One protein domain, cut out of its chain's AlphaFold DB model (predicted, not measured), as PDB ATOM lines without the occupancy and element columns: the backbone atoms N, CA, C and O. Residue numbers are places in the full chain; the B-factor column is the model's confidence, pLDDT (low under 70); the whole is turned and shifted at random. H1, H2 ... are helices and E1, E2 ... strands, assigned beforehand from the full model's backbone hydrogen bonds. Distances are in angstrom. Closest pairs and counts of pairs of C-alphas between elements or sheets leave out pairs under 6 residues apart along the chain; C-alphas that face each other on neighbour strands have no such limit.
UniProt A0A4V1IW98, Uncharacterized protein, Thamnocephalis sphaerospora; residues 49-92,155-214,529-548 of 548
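This is residues 49 to 92, 155 to 214 and 529 to 548 of the 548 residues of an uncharacterized protein of Thamnocephalis sphaerospora (UniProt A0A4V1IW98). A twisted sheet of four strands, order E2 E1 E3 E4, all parallel, has the longer helices H1 and H5 packed on one face. The short helices H2 and H3 only graze the sheet, and H4 lies off it. The printed part has 124 residues, with five named helices and four named strands in the order E1 H1 E2 H2 E3 H3 H4 E4 H5; its class is mixed, helices and strands. It is compact, radius of gyration of the C-alphas 14.0 A, and spans 40 by 37 by 25 A.

E1, residues 51 to 57, begins at C-alpha 51 (49.248, 36.103, 88.771). H1, residues 62 to 75, is 19.8 A long; E2 is residues 81 to 87, H2 160 to 164. E3, residues 168 to 175, is 22.9 A long; H3 is residues 182 to 189, H4 192 to 196. E4, residues 204 to 211, is 23.3 A long. H5, residues 529 to 545, 24.4 A long, ends at C-alpha 545 (55.327, 31.606, 93.471).

Pairs within hydrogen-bond range are N 84 and O 53 at 2.9 A for E2 and E1, N 170 and O 54 at 2.8 A for E1 and E3, and N 171 and O 206 at 2.8 A for E3 and E4. E1, H1, E2 and E3, H3 H4, E4 are strand-helix-strand units, parallel neighbour strands joined through helices, with right-handed crossovers. H1 and H5, on the same face, make two layers with the sheet. They touch at Ala 75 and Ile 539, closest C-alphas 6.5 A, through residues 71 to 75 and 532 to 539 alone. In H1 to H5, every O i to N i+4 pair is within hydrogen-bond range.

Residues 93 to 154 and 215 to 528 are not printed, leaving C-alpha gaps of 15.1 A and 21.2 A. Twelve residues, among them 546 to 548, have pLDDT under 70.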
ATOM      1  N   ARG A  49      54.444  38.567  84.970       83.19
ATOM      2  CA  ARG A  49      53.296  37.779  84.551       83.19
ATOM      3  C   ARG A  49      52.287  37.937  85.673       83.19
ATOM      4  O   ARG A  49      52.528  37.495  86.789       83.19
ATOM      5  N   LEU A  50      51.213  38.678  85.402       91.12
ATOM      6  CA  LEU A  50      50.217  38.967  86.425       91.12
ATOM      7  C   LEU A  50      49.625  37.633  86.877       91.12
ATOM      8  O   LEU A  50      49.035  36.931  86.052       91.12
ATOM      9  N   ALA A  51      49.774  37.309  88.159       96.06
ATOM     10  CA  ALA A  51      49.248  36.103  88.771       96.06
ATOM     11  C   ALA A  51      47.731  36.038  88.566       96.06
ATOM     12  O   ALA A  51      47.004  36.992  88.866       96.06
ATOM     13  N   ARG A  52      47.226  34.932  88.027       97.19
ATOM     14  CA  ARG A  52      45.819  34.767  87.652       97.19
ATOM     15  C   ARG A  52      45.078  33.987  88.728       97.19
ATOM     16  O   ARG A  52      45.239  32.779  88.853       97.19
ATOM     17  N   LEU A  53      44.204  34.677  89.459       97.94
ATOM     18  CA  LEU A  53      43.336  34.077  90.469       97.94
ATOM     19  C   LEU A  53      41.921  33.865  89.923       97.94
ATOM     20  O   LEU A  53      41.230  34.833  89.592       97.94
ATOM     21  N   ALA A  54      41.459  32.617  89.904       97.62
ATOM     22  CA  ALA A  54      40.064  32.270  89.654       97.62
ATOM     23  C   ALA A  54      39.322  32.060  90.983       97.62
ATOM     24  O   ALA A  54      39.718  31.242  91.803       97.62
ATOM     25  N   ILE A  55      38.233  32.794  91.208       97.44
ATOM     26  CA  ILE A  55      37.344  32.597  92.359       97.44
ATOM     27  C   ILE A  55      36.031  32.019  91.837       97.44
ATOM     28  O   ILE A  55      35.243  32.736  91.213       97.44
ATOM     29  N   VAL A  56      35.812  30.734  92.098       96.19
ATOM     30  CA  VAL A  56      34.619  29.984  91.695       96.19
ATOM     31  C   VAL A  56      33.613  30.007  92.845       96.19
ATOM     32  O   VAL A  56      33.993  29.872  94.006       96.19
ATOM     33  N   TYR A  57      32.327  30.199  92.559       95.31
ATOM     34  CA  TYR A  57      31.260  30.090  93.564       95.31
ATOM     35  C   TYR A  57      30.023  29.387  93.002       95.31
ATOM     36  O   TYR A  57      29.735  29.529  91.810       95.31
ATOM     37  N   PRO A  58      29.265  28.649  93.833       93.06
ATOM     38  CA  PRO A  58      28.126  27.872  93.373       93.06
ATOM     39  C   PRO A  58      27.003  28.801  92.914       93.06
ATOM     40  O   PRO A  58      26.698  29.823  93.544       93.06
ATOM     41  N   ALA A  59      26.361  28.429  91.809       90.00
ATOM     42  CA  ALA A  59      25.155  29.106  91.362       90.00
ATOM     43  C   ALA A  59      24.061  29.027  92.436       90.00
ATOM     44  O   ALA A  59      23.950  28.036  93.154       90.00
ATOM     45  N   GLY A  60      23.253  30.082  92.559       88.31
ATOM     46  CA  GLY A  60      22.122  30.144  93.492       88.31
ATOM     47  C   GLY A  60      22.456  30.545  94.935       88.31
ATOM     48  O   GLY A  60      21.539  30.889  95.673       88.31
ATOM     49  N   SER A  61      23.729  30.594  95.346       89.62
ATOM     50  CA  SER A  61      24.091  31.075  96.688       89.62
ATOM     51  C   SER A  61      24.428  32.569  96.687       89.62
ATOM     52  O   SER A  61      25.519  32.991  96.288       89.62
ATOM     53  N   LEU A  62      23.497  33.402  97.174       91.12
ATOM     54  CA  LEU A  62      23.730  34.843  97.332       91.12
ATOM     55  C   LEU A  62      24.880  35.121  98.313       91.12
ATOM     56  O   LEU A  62      25.708  35.992  98.053       91.12
ATOM     57  N   ARG A  63      24.966  34.356  99.410       91.19
ATOM     58  CA  ARG A  63      26.006  34.516 100.437       91.19
ATOM     59  C   ARG A  63      27.391  34.175  99.898       91.19
ATOM     60  O   ARG A  63      28.296  35.000 100.023       91.19
ATOM     61  N   ALA A  64      27.534  33.035  99.217       92.62
ATOM     62  CA  ALA A  64      28.796  32.675  98.575       92.62
ATOM     63  C   ALA A  64      29.204  33.731  97.538       92.62
ATOM     64  O   ALA A  64      30.360  34.137  97.503       92.62
ATOM     65  N   ARG A  65      28.252  34.276  96.764       94.00
ATOM     66  CA  ARG A  65      28.517  35.364  95.809       94.00
ATOM     67  C   ARG A  65      28.991  36.656  96.481       94.00
ATOM     68  O   ARG A  65      29.879  37.326  95.950       94.00
ATOM     69  N   VAL A  66      28.391  37.056  97.603       94.94
ATOM     70  CA  VAL A  66      28.808  38.252  98.359       94.94
ATOM     71  C   VAL A  66      30.223  38.065  98.901       94.94
ATOM     72  O   VAL A  66      31.063  38.950  98.718       94.94
ATOM     73  N   LEU A  67      30.511  36.895  99.475       95.62
ATOM     74  CA  LEU A  67      31.836  36.557  99.983       95.62
ATOM     75  C   LEU A  67      32.873  36.499  98.851       95.62
ATOM     76  O   LEU A  67      33.905  37.156  98.946       95.62
ATOM     77  N   ALA A  68      32.559  35.857  97.722       96.50
ATOM     78  CA  ALA A  68      33.400  35.834  96.523       96.50
ATOM     79  C   ALA A  68      33.753  37.249  96.040       96.50
ATOM     80  O   ALA A  68      34.911  37.551  95.752       96.50
ATOM     81  N   LYS A  69      32.771  38.163  95.996       96.62
ATOM     82  CA  LYS A  69      33.006  39.572  95.638       96.62
ATOM     83  C   LYS A  69      33.920  40.276  96.641       96.62
ATOM     84  O   LYS A  69      34.757  41.073  96.218       96.62
ATOM     85  N   ALA A  70      33.772  40.013  97.939       96.75
ATOM     86  CA  ALA A  70      34.646  40.575  98.969       96.75
ATOM     87  C   ALA A  70      36.088  40.056  98.827       96.75
ATOM     88  O   ALA A  70      37.024  40.858  98.813       96.75
ATOM     89  N   LEU A  71      36.258  38.747  98.613       97.00
ATOM     90  CA  LEU A  71      37.551  38.113  98.340       97.00
ATOM     91  C   LEU A  71      38.200  38.690  97.078       97.00
ATOM     92  O   LEU A  71      39.368  39.068  97.108       97.00
ATOM     93  N   ALA A  72      37.433  38.868  95.998       97.00
ATOM     94  CA  ALA A  72      37.935  39.467  94.766       97.00
ATOM     95  C   ALA A  72      38.402  40.914  94.957       97.00
ATOM     96  O   ALA A  72      39.433  41.304  94.414       97.00
ATOM     97  N   ARG A  73      37.672  41.719  95.745       96.81
ATOM     98  CA  ARG A  73      38.106  43.080  96.102       96.81
ATOM     99  C   ARG A  73      39.398  43.058  96.914       96.81
ATOM    100  O   ARG A  73      40.262  43.886  96.660       96.81
ATOM    101  N   GLY A  74      39.535  42.127  97.860       96.50
ATOM    102  CA  GLY A  74      40.756  41.950  98.649       96.50
ATOM    103  C   GLY A  74      41.953  41.537  97.793       96.50
ATOM    104  O   GLY A  74      43.015  42.140  97.897       96.50
ATOM    105  N   ALA A  75      41.759  40.577  96.889       96.06
ATOM    106  CA  ALA A  75      42.796  40.092  95.984       96.06
ATOM    107  C   ALA A  75      43.265  41.142  94.978       96.06
ATOM    108  O   ALA A  75      44.464  41.288  94.774       96.06
ATOM    109  N   ARG A  76      42.354  41.962  94.444       96.00
ATOM    110  CA  ARG A  76      42.711  43.077  93.548       96.00
ATOM    111  C   ARG A  76      43.531  44.183  94.218       96.00
ATOM    112  O   ARG A  76      44.088  45.014  93.513       96.00
ATOM    113  N   ARG A  77      43.595  44.229  95.556       95.38
ATOM    114  CA  ARG A  77      44.479  45.160  96.282       95.38
ATOM    115  C   ARG A  77      45.931  44.681  96.318       95.38
ATOM    116  O   ARG A  77      46.799  45.453  96.707       95.38
ATOM    117  N   VAL A  78      46.199  43.424  95.968       94.94
ATOM    118  CA  VAL A  78      47.563  42.910  95.845       94.94
ATOM    119  C   VAL A  78      48.057  43.230  94.436       94.94
ATOM    120  O   VAL A  78      47.453  42.809  93.450       94.94
ATOM    121  N   HIS A  79      49.133  44.015  94.342       91.81
ATOM    122  CA  HIS A  79      49.759  44.339  93.063       91.81
ATOM    123  C   HIS A  79      50.178  43.057  92.340       91.81
ATOM    124  O   HIS A  79      50.680  42.125  92.962       91.81
ATOM    125  N   GLY A  80      49.956  43.017  91.028       93.00
ATOM    126  CA  GLY A  80      50.334  41.869  90.213       93.00
ATOM    127  C   GLY A  80      49.278  40.766  90.098       93.00
ATOM    128  O   GLY A  80      49.549  39.788  89.422       93.00
ATOM    129  N   VAL A  81      48.089  40.895  90.705       96.81
ATOM    130  CA  VAL A  81      47.075  39.821  90.697       96.81
ATOM    131  C   VAL A  81      45.864  40.179  89.828       96.81
ATOM    132  O   VAL A  81      45.138  41.139  90.093       96.81
ATOM    133  N   HIS A  82      45.596  39.365  88.807       96.56
ATOM    134  CA  HIS A  82      44.404  39.444  87.969       96.56
ATOM    135  C   HIS A  82      43.326  38.471  88.464       96.56
ATOM    136  O   HIS A  82      43.477  37.254  88.385       96.56
ATOM    137  N   VAL A  83      42.202  39.010  88.946       97.38
ATOM    138  CA  VAL A  83      41.149  38.219  89.601       97.38
ATOM    139  C   VAL A  83      39.909  38.072  88.725       97.38
ATOM    140  O   VAL A  83      39.242  39.072  88.421       97.38
ATOM    141  N   ARG A  84      39.532  36.825  88.420       97.25
ATOM    142  CA  ARG A  84      38.278  36.466  87.741       97.25
ATOM    143  C   ARG A  84      37.277  35.863  88.725       97.25
ATOM    144  O   ARG A  84      37.623  35.006  89.528       97.25
ATOM    145  N   LEU A  85      36.030  36.324  88.648       97.00
ATOM    146  CA  LEU A  85      34.898  35.759  89.383       97.00
ATOM    147  C   LEU A  85      34.103  34.872  88.434       97.00
ATOM    148  O   LEU A  85      33.553  35.391  87.462       97.00
ATOM    149  N   LEU A  86      34.035  33.579  88.731       96.19
ATOM    150  CA  LEU A  86      33.434  32.569  87.867       96.19
ATOM    151  C   LEU A  86      32.274  31.875  88.592       96.19
ATOM    152  O   LEU A  86      32.336  31.616  89.796       96.19
ATOM    153  N   LEU A  87      31.192  31.607  87.866       94.62
ATOM    154  CA  LEU A  87      30.043  30.862  88.378       94.62
ATOM    155  C   LEU A  87      30.276  29.365  88.160       94.62
ATOM    156  O   LEU A  87      30.545  28.963  87.030       94.62
ATOM    157  N   GLY A  88      30.182  28.536  89.198       91.38
ATOM    158  CA  GLY A  88      30.375  27.088  89.078       91.38
ATOM    159  C   GLY A  88      29.378  26.466  88.094       91.38
ATOM    160  O   GLY A  88      28.166  26.644  88.243       91.38
ATOM    161  N   ALA A  89      29.893  25.766  87.083       79.25
ATOM    162  CA  ALA A  89      29.096  24.976  86.152       79.25
ATOM    163  C   ALA A  89      28.632  23.707  86.879       79.25
ATOM    164  O   ALA A  89      29.460  22.918  87.312       79.25
ATOM    165  N   GLY A  90      27.329  23.534  87.098       65.00
ATOM    166  CA  GLY A  90      26.840  22.358  87.834       65.00
ATOM    167  C   GLY A  90      25.380  22.431  88.262       65.00
ATOM    168  O   GLY A  90      24.728  21.410  88.430       65.00
ATOM    169  N   GLY A  91      24.807  23.629  88.356       57.44
ATOM    170  CA  GLY A  91      23.356  23.759  88.322       57.44
ATOM    171  C   GLY A  91      22.930  23.918  86.875       57.44
ATOM    172  O   GLY A  91      23.393  24.864  86.236       57.44
ATOM    173  N   LYS A  92      21.996  23.093  86.371       53.06
ATOM    174  CA  LYS A  92      21.069  23.601  85.349       53.06
ATOM    175  C   LYS A  92      20.648  24.966  85.878       53.06
ATOM    176  O   LYS A  92      20.126  25.041  86.993       53.06
ATOM    177  N   PRO A 155      27.849  36.757  85.971       86.62
ATOM    178  CA  PRO A 155      29.215  36.246  86.000       86.62
ATOM    179  C   PRO A 155      29.368  35.176  84.906       86.62
ATOM    180  O   PRO A 155      28.433  34.392  84.713       86.62
ATOM    181  N   PRO A 156      30.505  35.131  84.193       92.00
ATOM    182  CA  PRO A 156      30.754  34.063  83.237       92.00
ATOM    183  C   PRO A 156      30.682  32.706  83.949       92.00
ATOM    184  O   PRO A 156      31.084  32.573  85.112       92.00
ATOM    185  N   VAL A 157      30.117  31.719  83.258       92.94
ATOM    186  CA  VAL A 157      30.111  30.330  83.721       92.94
ATOM    187  C   VAL A 157      31.530  29.793  83.595       92.94
ATOM    188  O   VAL A 157      32.181  30.014  82.580       92.94
ATOM    189  N   THR A 158      31.994  29.116  84.641       92.88
ATOM    190  CA  THR A 158      33.343  28.552  84.712       92.88
ATOM    191  C   THR A 158      33.525  27.539  83.591       92.88
ATOM    192  O   THR A 158      32.768  26.572  83.515       92.88
ATOM    193  N   THR A 159      34.538  27.735  82.751       93.38
ATOM    194  CA  THR A 159      34.958  26.738  81.758       93.38
ATOM    195  C   THR A 159      36.253  26.057  82.196       93.38
ATOM    196  O   THR A 159      37.052  26.633  82.939       93.38
ATOM    197  N   GLN A 160      36.497  24.831  81.722       93.31
ATOM    198  CA  GLN A 160      37.745  24.109  82.007       93.31
ATOM    199  C   GLN A 160      38.978  24.921  81.571       93.31
ATOM    200  O   GLN A 160      39.956  25.022  82.310       93.31
ATOM    201  N   GLN A 161      38.887  25.604  80.428       94.69
ATOM    202  CA  GLN A 161      39.952  26.464  79.913       94.69
ATOM    203  C   GLN A 161      40.254  27.664  80.831       94.69
ATOM    204  O   GLN A 161      41.387  28.134  80.903       94.69
ATOM    205  N   GLU A 162      39.268  28.205  81.549       95.50
ATOM    206  CA  GLU A 162      39.523  29.295  82.498       95.50
ATOM    207  C   GLU A 162      40.311  28.820  83.722       95.50
ATOM    208  O   GLU A 162      41.156  29.562  84.223       95.50
ATOM    209  N   LEU A 163      40.064  27.588  84.168       96.06
ATOM    210  CA  LEU A 163      40.782  26.967  85.280       96.06
ATOM    211  C   LEU A 163      42.180  26.505  84.861       96.06
ATOM    212  O   LEU A 163      43.127  26.668  85.630       96.06
ATOM    213  N   SER A 164      42.344  25.999  83.633       96.50
ATOM    214  CA  SER A 164      43.661  25.649  83.084       96.50
ATOM    215  C   SER A 164      44.570  26.879  82.945       96.50
ATOM    216  O   SER A 164      45.773  26.789  83.172       96.50
ATOM    217  N   ASN A 165      43.992  28.058  82.703       96.38
ATOM    218  CA  ASN A 165      44.720  29.322  82.588       96.38
ATOM    219  C   ASN A 165      44.985  30.058  83.912       96.38
ATOM    220  O   ASN A 165      45.657  31.094  83.884       96.38
ATOM    221  N   ALA A 166      44.407  29.611  85.029       97.62
ATOM    222  CA  ALA A 166      44.593  30.229  86.339       97.62
ATOM    223  C   ALA A 166      45.835  29.663  87.041       97.62
ATOM    224  O   ALA A 166      46.074  28.463  86.975       97.62
ATOM    225  N   ASP A 167      46.581  30.509  87.750       97.38
ATOM    226  CA  ASP A 167      47.721  30.088  88.577       97.38
ATOM    227  C   ASP A 167      47.245  29.671  89.987       97.38
ATOM    228  O   ASP A 167      47.859  28.837  90.655       97.38
ATOM    229  N   GLY A 168      46.103  30.215  90.430       96.88
ATOM    230  CA  GLY A 168      45.430  29.799  91.655       96.88
ATOM    231  C   GLY A 168      43.906  29.798  91.543       96.88
ATOM    232  O   GLY A 168      43.315  30.597  90.810       96.88
ATOM    233  N   VAL A 169      43.261  28.908  92.298       97.06
ATOM    234  CA  VAL A 169      41.809  28.707  92.299       97.06
ATOM    235  C   VAL A 169      41.261  28.713  93.729       97.06
ATOM    236  O   VAL A 169      41.726  27.975  94.591       97.06
ATOM    237  N   LEU A 170      40.250  29.545  93.988       97.00
ATOM    238  CA  LEU A 170      39.496  29.572  95.244       97.00
ATOM    239  C   LEU A 170      38.075  29.057  95.016       97.00
ATOM    240  O   LEU A 170      37.300  29.688  94.294       97.00
ATOM    241  N   PHE A 171      37.718  27.955  95.671       95.62
ATOM    242  CA  PHE A 171      36.398  27.341  95.591       95.62
ATOM    243  C   PHE A 171      35.484  27.831  96.712       95.62
ATOM    244  O   PHE A 171      35.773  27.685  97.898       95.62
ATOM    245  N   GLY A 172      34.356  28.416  96.330       94.62
ATOM    246  CA  GLY A 172      33.261  28.698  97.242       94.62
ATOM    247  C   GLY A 172      32.441  27.448  97.473       94.62
ATOM    248  O   GLY A 172      31.999  26.813  96.520       94.62
ATOM    249  N   MET A 173      32.200  27.128  98.733       92.38
ATOM    250  CA  MET A 173      31.317  26.050  99.145       92.38
ATOM    251  C   MET A 173      30.150  26.663  99.917       92.38
ATOM    252  O   MET A 173      30.303  27.624 100.675       92.38
ATOM    253  N   TYR A 174      28.958  26.143  99.664       87.94
ATOM    254  CA  TYR A 174      27.733  26.544 100.339       87.94
ATOM    255  C   TYR A 174      27.024  25.269 100.752       87.94
ATOM    256  O   TYR A 174      26.728  24.463  99.891       87.94
ATOM    257  N   GLY A 175      26.767  25.055 102.032       81.50
ATOM    258  CA  GLY A 175      26.176  23.803 102.487       81.50
ATOM    259  C   GLY A 175      25.912  23.834 103.978       81.50
ATOM    260  O   GLY A 175      26.365  24.742 104.674       81.50
ATOM    261  N   VAL A 176      25.132  22.866 104.439       65.00
ATOM    262  CA  VAL A 176      25.054  22.517 105.856       65.00
ATOM    263  C   VAL A 176      26.063  21.390 106.020       65.00
ATOM    264  O   VAL A 176      25.931  20.360 105.363       65.00
ATOM    265  N   ALA A 177      27.118  21.624 106.800       67.62
ATOM    266  CA  ALA A 177      28.106  20.589 107.090       67.62
ATOM    267  C   ALA A 177      27.399  19.308 107.590       67.62
ATOM    268  O   ALA A 177      26.423  19.428 108.334       67.62
ATOM    269  N   PRO A 178      27.857  18.100 107.213       68.25
ATOM    270  CA  PRO A 178      29.105  17.793 106.505       68.25
ATOM    271  C   PRO A 178      28.970  17.633 104.977       68.25
ATOM    272  O   PRO A 178      29.965  17.366 104.305       68.25
ATOM    273  N   GLU A 179      27.773  17.775 104.405       77.25
ATOM    274  CA  GLU A 179      27.551  17.425 103.001       77.25
ATOM    275  C   GLU A 179      27.978  18.546 102.043       77.25
ATOM    276  O   GLU A 179      27.515  19.691 102.102       77.25
ATOM    277  N   VAL A 180      28.882  18.203 101.123       78.00
ATOM    278  CA  VAL A 180      29.259  19.073 100.005       78.00
ATOM    279  C   VAL A 180      28.057  19.211  99.071       78.00
ATOM    280  O   VAL A 180      27.498  18.207  98.633       78.00
ATOM    281  N   ASP A 181      27.685  20.450  98.734       83.06
ATOM    282  CA  ASP A 181      26.610  20.748  97.776       83.06
ATOM    283  C   ASP A 181      26.768  19.897  96.512       83.06
ATOM    284  O   ASP A 181      27.842  19.857  95.903       83.06
ATOM    285  N   THR A 182      25.684  19.250  96.087       85.50
ATOM    286  CA  THR A 182      25.646  18.435  94.868       85.50
ATOM    287  C   THR A 182      26.133  19.209  93.644       85.50
ATOM    288  O   THR A 182      26.731  18.621  92.749       85.50
ATOM    289  N   ARG A 183      25.978  20.540  93.619       85.69
ATOM    290  CA  ARG A 183      26.509  21.416  92.562       85.69
ATOM    291  C   ARG A 183      28.026  21.535  92.598       85.69
ATOM    292  O   ARG A 183      28.650  21.609  91.545       85.69
ATOM    293  N   VAL A 184      28.612  21.587  93.792       84.56
ATOM    294  CA  VAL A 184      30.071  21.602  93.966       84.56
ATOM    295  C   VAL A 184      30.641  20.232  93.604       84.56
ATOM    296  O   VAL A 184      31.663  20.170  92.927       84.56
ATOM    297  N   ARG A 185      29.939  19.148  93.958       87.69
ATOM    298  CA  ARG A 185      30.292  17.786  93.540       87.69
ATOM    299  C   ARG A 185      30.231  17.614  92.019       87.69
ATOM    300  O   ARG A 185      31.233  17.235  91.423       87.69
ATOM    301  N   ALA A 186      29.130  18.001  91.377       87.81
ATOM    302  CA  ALA A 186      29.001  17.967  89.917       87.81
ATOM    303  C   ALA A 186      30.086  18.809  89.227       87.81
ATOM    304  O   ALA A 186      30.660  18.411  88.219       87.81
ATOM    305  N   PHE A 187      30.427  19.964  89.802       88.50
ATOM    306  CA  PHE A 187      31.534  20.771  89.311       88.50
ATOM    307  C   PHE A 187      32.894  20.066  89.470       88.50
ATOM    308  O   PHE A 187      33.727  20.161  88.574       88.50
ATOM    309  N   SER A 188      33.127  19.339  90.569       89.00
ATOM    310  CA  SER A 188      34.363  18.569  90.764       89.00
ATOM    311  C   SER A 188      34.507  17.410  89.772       89.00
ATOM    312  O   SER A 188      35.613  17.149  89.309       89.00
ATOM    313  N   GLU A 189      33.401  16.790  89.355       91.19
ATOM    314  CA  GLU A 189      33.401  15.761  88.306       91.19
ATOM    315  C   GLU A 189      33.846  16.345  86.952       91.19
ATOM    316  O   GLU A 189      34.610  15.715  86.221       91.19
ATOM    317  N   LEU A 190      33.485  17.601  86.654       88.19
ATOM    318  CA  LEU A 190      33.962  18.313  85.458       88.19
ATOM    319  C   LEU A 190      35.467  18.619  85.487       88.19
ATOM    320  O   LEU A 190      36.042  18.917  84.438       88.19
ATOM    321  N   LEU A 191      36.117  18.560  86.654       93.00
ATOM    322  CA  LEU A 191      37.568  18.725  86.766       93.00
ATOM    323  C   LEU A 191      38.336  17.453  86.391       93.00
ATOM    324  O   LEU A 191      39.547  17.543  86.213       93.00
ATOM    325  N   GLY A 192      37.666  16.306  86.217       94.44
ATOM    326  CA  GLY A 192      38.316  15.038  85.872       94.44
ATOM    327  C   GLY A 192      39.163  15.119  84.597       94.44
ATOM    328  O   GLY A 192      40.289  14.634  84.577       94.44
ATOM    329  N   ALA A 193      38.687  15.825  83.566       94.06
ATOM    330  CA  ALA A 193      39.467  16.044  82.344       94.06
ATOM    331  C   ALA A 193      40.753  16.851  82.612       94.06
ATOM    332  O   ALA A 193      41.840  16.442  82.217       94.06
ATOM    333  N   LEU A 194      40.650  17.948  83.374       95.50
ATOM    334  CA  LEU A 194      41.807  18.772  83.753       95.50
ATOM    335  C   LEU A 194      42.782  18.043  84.684       95.50
ATOM    336  O   LEU A 194      43.959  18.396  84.736       95.50
ATOM    337  N   TRP A 195      42.285  17.070  85.449       95.94
ATOM    338  CA  TRP A 195      43.102  16.200  86.283       95.94
ATOM    339  C   TRP A 195      43.928  15.235  85.429       95.94
ATOM    340  O   TRP A 195      45.131  15.138  85.632       95.94
ATOM    341  N   HIS A 196      43.312  14.577  84.442       96.44
ATOM    342  CA  HIS A 196      44.019  13.669  83.532       96.44
ATOM    343  C   HIS A 196      45.077  14.371  82.670       96.44
ATOM    344  O   HIS A 196      46.091  13.767  82.343       96.44
ATOM    345  N   GLU A 197      44.862  15.641  82.330       96.75
ATOM    346  CA  GLU A 197      45.822  16.456  81.576       96.75
ATOM    347  C   GLU A 197      46.961  17.029  82.441       96.75
ATOM    348  O   GLU A 197      47.761  17.822  81.946       96.75
ATOM    349  N   ASP A 198      47.019  16.711  83.742       96.44
ATOM    350  CA  ASP A 198      47.933  17.331  84.716       96.44
ATOM    351  C   ASP A 198      47.824  18.876  84.764       96.44
ATOM    352  O   ASP A 198      48.634  19.567  85.385       96.44
ATOM    353  N   ALA A 199      46.769  19.459  84.182       96.81
ATOM    354  CA  ALA A 199      46.594  20.903  84.032       96.81
ATOM    355  C   ALA A 199      46.306  21.618  85.362       96.81
ATOM    356  O   ALA A 199      46.339  22.851  85.427       96.81
ATOM    357  N   LEU A 200      45.983  20.873  86.424       96.19
ATOM    358  CA  LEU A 200      45.807  21.393  87.785       96.19
ATOM    359  C   LEU A 200      47.060  21.251  88.658       96.19
ATOM    360  O   LEU A 200      47.106  21.818  89.752       96.19
ATOM    361  N   ARG A 201      48.078  20.522  88.191       96.81
ATOM    362  CA  ARG A 201      49.288  20.241  88.961       96.81
ATOM    363  C   ARG A 201      50.049  21.534  89.267       96.81
ATOM    364  O   ARG A 201      50.254  22.375  88.398       96.81
ATOM    365  N   GLY A 202      50.450  21.701  90.528       96.06
ATOM    366  CA  GLY A 202      51.217  22.863  90.995       96.06
ATOM    367  C   GLY A 202      50.411  24.153  91.196       96.06
ATOM    368  O   GLY A 202      50.976  25.150  91.639       96.06
ATOM    369  N   LYS A 203      49.100  24.158  90.921       97.19
ATOM    370  CA  LYS A 203      48.259  25.342  91.142       97.19
ATOM    371  C   LYS A 203      47.885  25.500  92.601       97.19
ATOM    372  O   LYS A 203      47.545  24.537  93.285       97.19
ATOM    373  N   LEU A 204      47.866  26.744  93.062       96.50
ATOM    374  CA  LEU A 204      47.444  27.049  94.423       96.50
ATOM    375  C   LEU A 204      45.930  26.936  94.541       96.50
ATOM    376  O   LEU A 204      45.192  27.671  93.888       96.50
ATOM    377  N   THR A 205      45.460  26.049  95.408       96.06
ATOM    378  CA  THR A 205      44.033  25.858  95.663       96.06
ATOM    379  C   THR A 205      43.663  26.297  97.074       96.06
ATOM    380  O   THR A 205      44.463  26.247  98.007       96.06
ATOM    381  N   GLY A 206      42.433  26.774  97.239       95.81
ATOM    382  CA  GLY A 206      41.862  27.056  98.549       95.81
ATOM    383  C   GLY A 206      40.343  27.005  98.505       95.81
ATOM    384  O   GLY A 206      39.741  27.064  97.433       95.81
ATOM    385  N   ALA A 207      39.719  26.911  99.673       95.00
ATOM    386  CA  ALA A 207      38.270  26.877  99.803       95.00
ATOM    387  C   ALA A 207      37.784  27.929 100.802       95.00
ATOM    388  O   ALA A 207      38.498  28.306 101.735       95.00
ATOM    389  N   TYR A 208      36.562  28.412 100.605       94.25
ATOM    390  CA  TYR A 208      35.852  29.221 101.587       94.25
ATOM    391  C   TYR A 208      34.416  28.734 101.721       94.25
ATOM    392  O   TYR A 208      33.767  28.378 100.738       94.25
ATOM    393  N   PHE A 209      33.915  28.766 102.950       92.38
ATOM    394  CA  PHE A 209      32.588  28.282 103.293       92.38
ATOM    395  C   PHE A 209      31.679  29.467 103.592       92.38
ATOM    396  O   PHE A 209      32.051  30.397 104.310       92.38
ATOM    397  N   ALA A 210      30.495  29.452 102.995       90.12
ATOM    398  CA  ALA A 210      29.408  30.338 103.365       90.12
ATOM    399  C   ALA A 210      28.319  29.485 104.006       90.12
ATOM    400  O   ALA A 210      27.484  28.920 103.300       90.12
ATOM    401  N   ASP A 211      28.323  29.401 105.333       85.56
ATOM    402  CA  ASP A 211      27.291  28.650 106.031       85.56
ATOM    403  C   ASP A 211      25.924  29.305 105.819       85.56
ATOM    404  O   ASP A 211      25.745  30.540 105.814       85.56
ATOM    405  N   ARG A 212      24.902  28.453 105.711       74.31
ATOM    406  CA  ARG A 212      23.592  28.869 106.187       74.31
ATOM    407  C   ARG A 212      23.811  29.139 107.668       74.31
ATOM    408  O   ARG A 212      23.887  28.190 108.428       74.31
ATOM    409  N   CYS A 213      23.979  30.408 108.073       62.72
ATOM    410  CA  CYS A 213      23.647  30.833 109.428       62.72
ATOM    411  C   CYS A 213      22.391  30.057 109.759       62.72
ATOM    412  O   CYS A 213      21.365  30.313 109.116       62.72
ATOM    413  N   ALA A 214      22.530  29.057 110.628       55.56
ATOM    414  CA  ALA A 214      21.396  28.410 111.217       55.56
ATOM    415  C   ALA A 214      20.622  29.593 111.775       55.56
ATOM    416  O   ALA A 214      21.105  30.296 112.664       55.56
ATOM    417  N   LYS A 529      38.277  38.663 110.716       73.25
ATOM    418  CA  LYS A 529      39.664  39.139 110.597       73.25
ATOM    419  C   LYS A 529      40.634  38.007 110.225       73.25
ATOM    420  O   LYS A 529      41.484  38.213 109.357       73.25
ATOM    421  N   ARG A 530      40.484  36.806 110.805       75.44
ATOM    422  CA  ARG A 530      41.319  35.636 110.460       75.44
ATOM    423  C   ARG A 530      41.089  35.162 109.024       75.44
ATOM    424  O   ARG A 530      42.056  34.841 108.338       75.44
ATOM    425  N   ILE A 531      39.849  35.196 108.535       69.25
ATOM    426  CA  ILE A 531      39.519  34.820 107.150       69.25
ATOM    427  C   ILE A 531      40.233  35.753 106.163       69.25
ATOM    428  O   ILE A 531      40.935  35.288 105.264       69.25
ATOM    429  N   PHE A 532      40.140  37.071 106.366       75.25
ATOM    430  CA  PHE A 532      40.845  38.038 105.517       75.25
ATOM    431  C   PHE A 532      42.368  37.899 105.598       75.25
ATOM    432  O   PHE A 532      43.046  38.049 104.579       75.25
ATOM    433  N   HIS A 533      42.912  37.594 106.778       82.19
ATOM    434  CA  HIS A 533      44.342  37.346 106.949       82.19
ATOM    435  C   HIS A 533      44.808  36.123 106.144       82.19
ATOM    436  O   HIS A 533      45.768  36.231 105.381       82.19
ATOM    437  N   ASN A 534      44.100  34.995 106.249       78.81
ATOM    438  CA  ASN A 534      44.437  33.760 105.536       78.81
ATOM    439  C   ASN A 534      44.341  33.935 104.020       78.81
ATOM    440  O   ASN A 534      45.247  33.541 103.292       78.81
ATOM    441  N   VAL A 535      43.300  34.621 103.547       76.69
ATOM    442  CA  VAL A 535      43.138  34.963 102.128       76.69
ATOM    443  C   VAL A 535      44.288  35.851 101.658       76.69
ATOM    444  O   VAL A 535      44.889  35.589 100.619       76.69
ATOM    445  N   ARG A 536      44.662  36.874 102.436       82.00
ATOM    446  CA  ARG A 536      45.798  37.746 102.106       82.00
ATOM    447  C   ARG A 536      47.118  36.973 102.071       82.00
ATOM    448  O   ARG A 536      47.939  37.247 101.200       82.00
ATOM    449  N   ARG A 537      47.327  36.028 102.993       85.06
ATOM    450  CA  ARG A 537      48.499  35.141 103.002       85.06
ATOM    451  C   ARG A 537      48.516  34.258 101.755       85.06
ATOM    452  O   ARG A 537      49.529  34.250 101.070       85.06
ATOM    453  N   PHE A 538      47.397  33.625 101.411       82.62
ATOM    454  CA  PHE A 538      47.243  32.827 100.193       82.62
ATOM    455  C   PHE A 538      47.575  33.632  98.926       82.62
ATOM    456  O   PHE A 538      48.399  33.209  98.122       82.62
ATOM    457  N   ILE A 539      47.018  34.840  98.779       78.50
ATOM    458  CA  ILE A 539      47.279  35.698  97.611       78.50
ATOM    459  C   ILE A 539      48.747  36.145  97.556       78.50
ATOM    460  O   ILE A 539      49.321  36.236  96.477       78.50
ATOM    461  N   ARG A 540      49.375  36.419  98.706       83.25
ATOM    462  CA  ARG A 540      50.805  36.760  98.766       83.25
ATOM    463  C   ARG A 540      51.698  35.583  98.390       83.25
ATOM    464  O   ARG A 540      52.687  35.804  97.706       83.25
ATOM    465  N   VAL A 541      51.366  34.374  98.846       83.75
ATOM    466  CA  VAL A 541      52.081  33.151  98.457       83.75
ATOM    467  C   VAL A 541      51.979  32.974  96.947       83.75
ATOM    468  O   VAL A 541      53.010  32.862  96.303       83.75
ATOM    469  N   MET A 542      50.776  33.107  96.381       83.19
ATOM    470  CA  MET A 542      50.570  33.039  94.932       83.19
ATOM    471  C   MET A 542      51.383  34.065  94.157       83.19
ATOM    472  O   MET A 542      52.071  33.698  93.218       83.19
ATOM    473  N   ALA A 543      51.337  35.335  94.561       72.75
ATOM    474  CA  ALA A 543      52.081  36.380  93.869       72.75
ATOM    475  C   ALA A 543      53.600  36.128  93.891       72.75
ATOM    476  O   ALA A 543      54.276  36.486  92.935       72.75
ATOM    477  N   ARG A 544      54.129  35.502  94.955       80.88
ATOM    478  CA  ARG A 544      55.546  35.114  95.046       80.88
ATOM    479  C   ARG A 544      55.859  33.925  94.141       80.88
ATOM    480  O   ARG A 544      56.707  34.052  93.273       80.88
ATOM    481  N   THR A 545      55.097  32.837  94.252       75.38
ATOM    482  CA  THR A 545      55.327  31.606  93.471       75.38
ATOM    483  C   THR A 545      55.136  31.774  91.965       75.38
ATOM    484  O   THR A 545      55.543  30.906  91.215       75.38
ATOM    485  N   THR A 546      54.445  32.825  91.510       64.75
ATOM    486  CA  THR A 546      54.317  33.133  90.072       64.75
ATOM    487  C   THR A 546      55.424  34.037  89.533       64.75
ATOM    488  O   THR A 546      55.515  34.210  88.318       64.75
ATOM    489  N   MET A 547      56.158  34.719  90.418       56.44
ATOM    490  CA  MET A 547      57.257  35.613  90.035       56.44
ATOM    491  C   MET A 547      58.618  34.919  90.076       56.44
ATOM    492  O   MET A 547      59.496  35.318  89.308       56.44
ATOM    493  N   ASP A 548      58.757  33.924  90.950       54.59
ATOM    494  CA  ASP A 548      59.844  32.942  90.937       54.59
ATOM    495  C   ASP A 548      59.625  31.930  89.802       54.59
ATOM    496  O   ASP A 548      60.618  31.601  89.110       54.59
TER     497      ASP A 548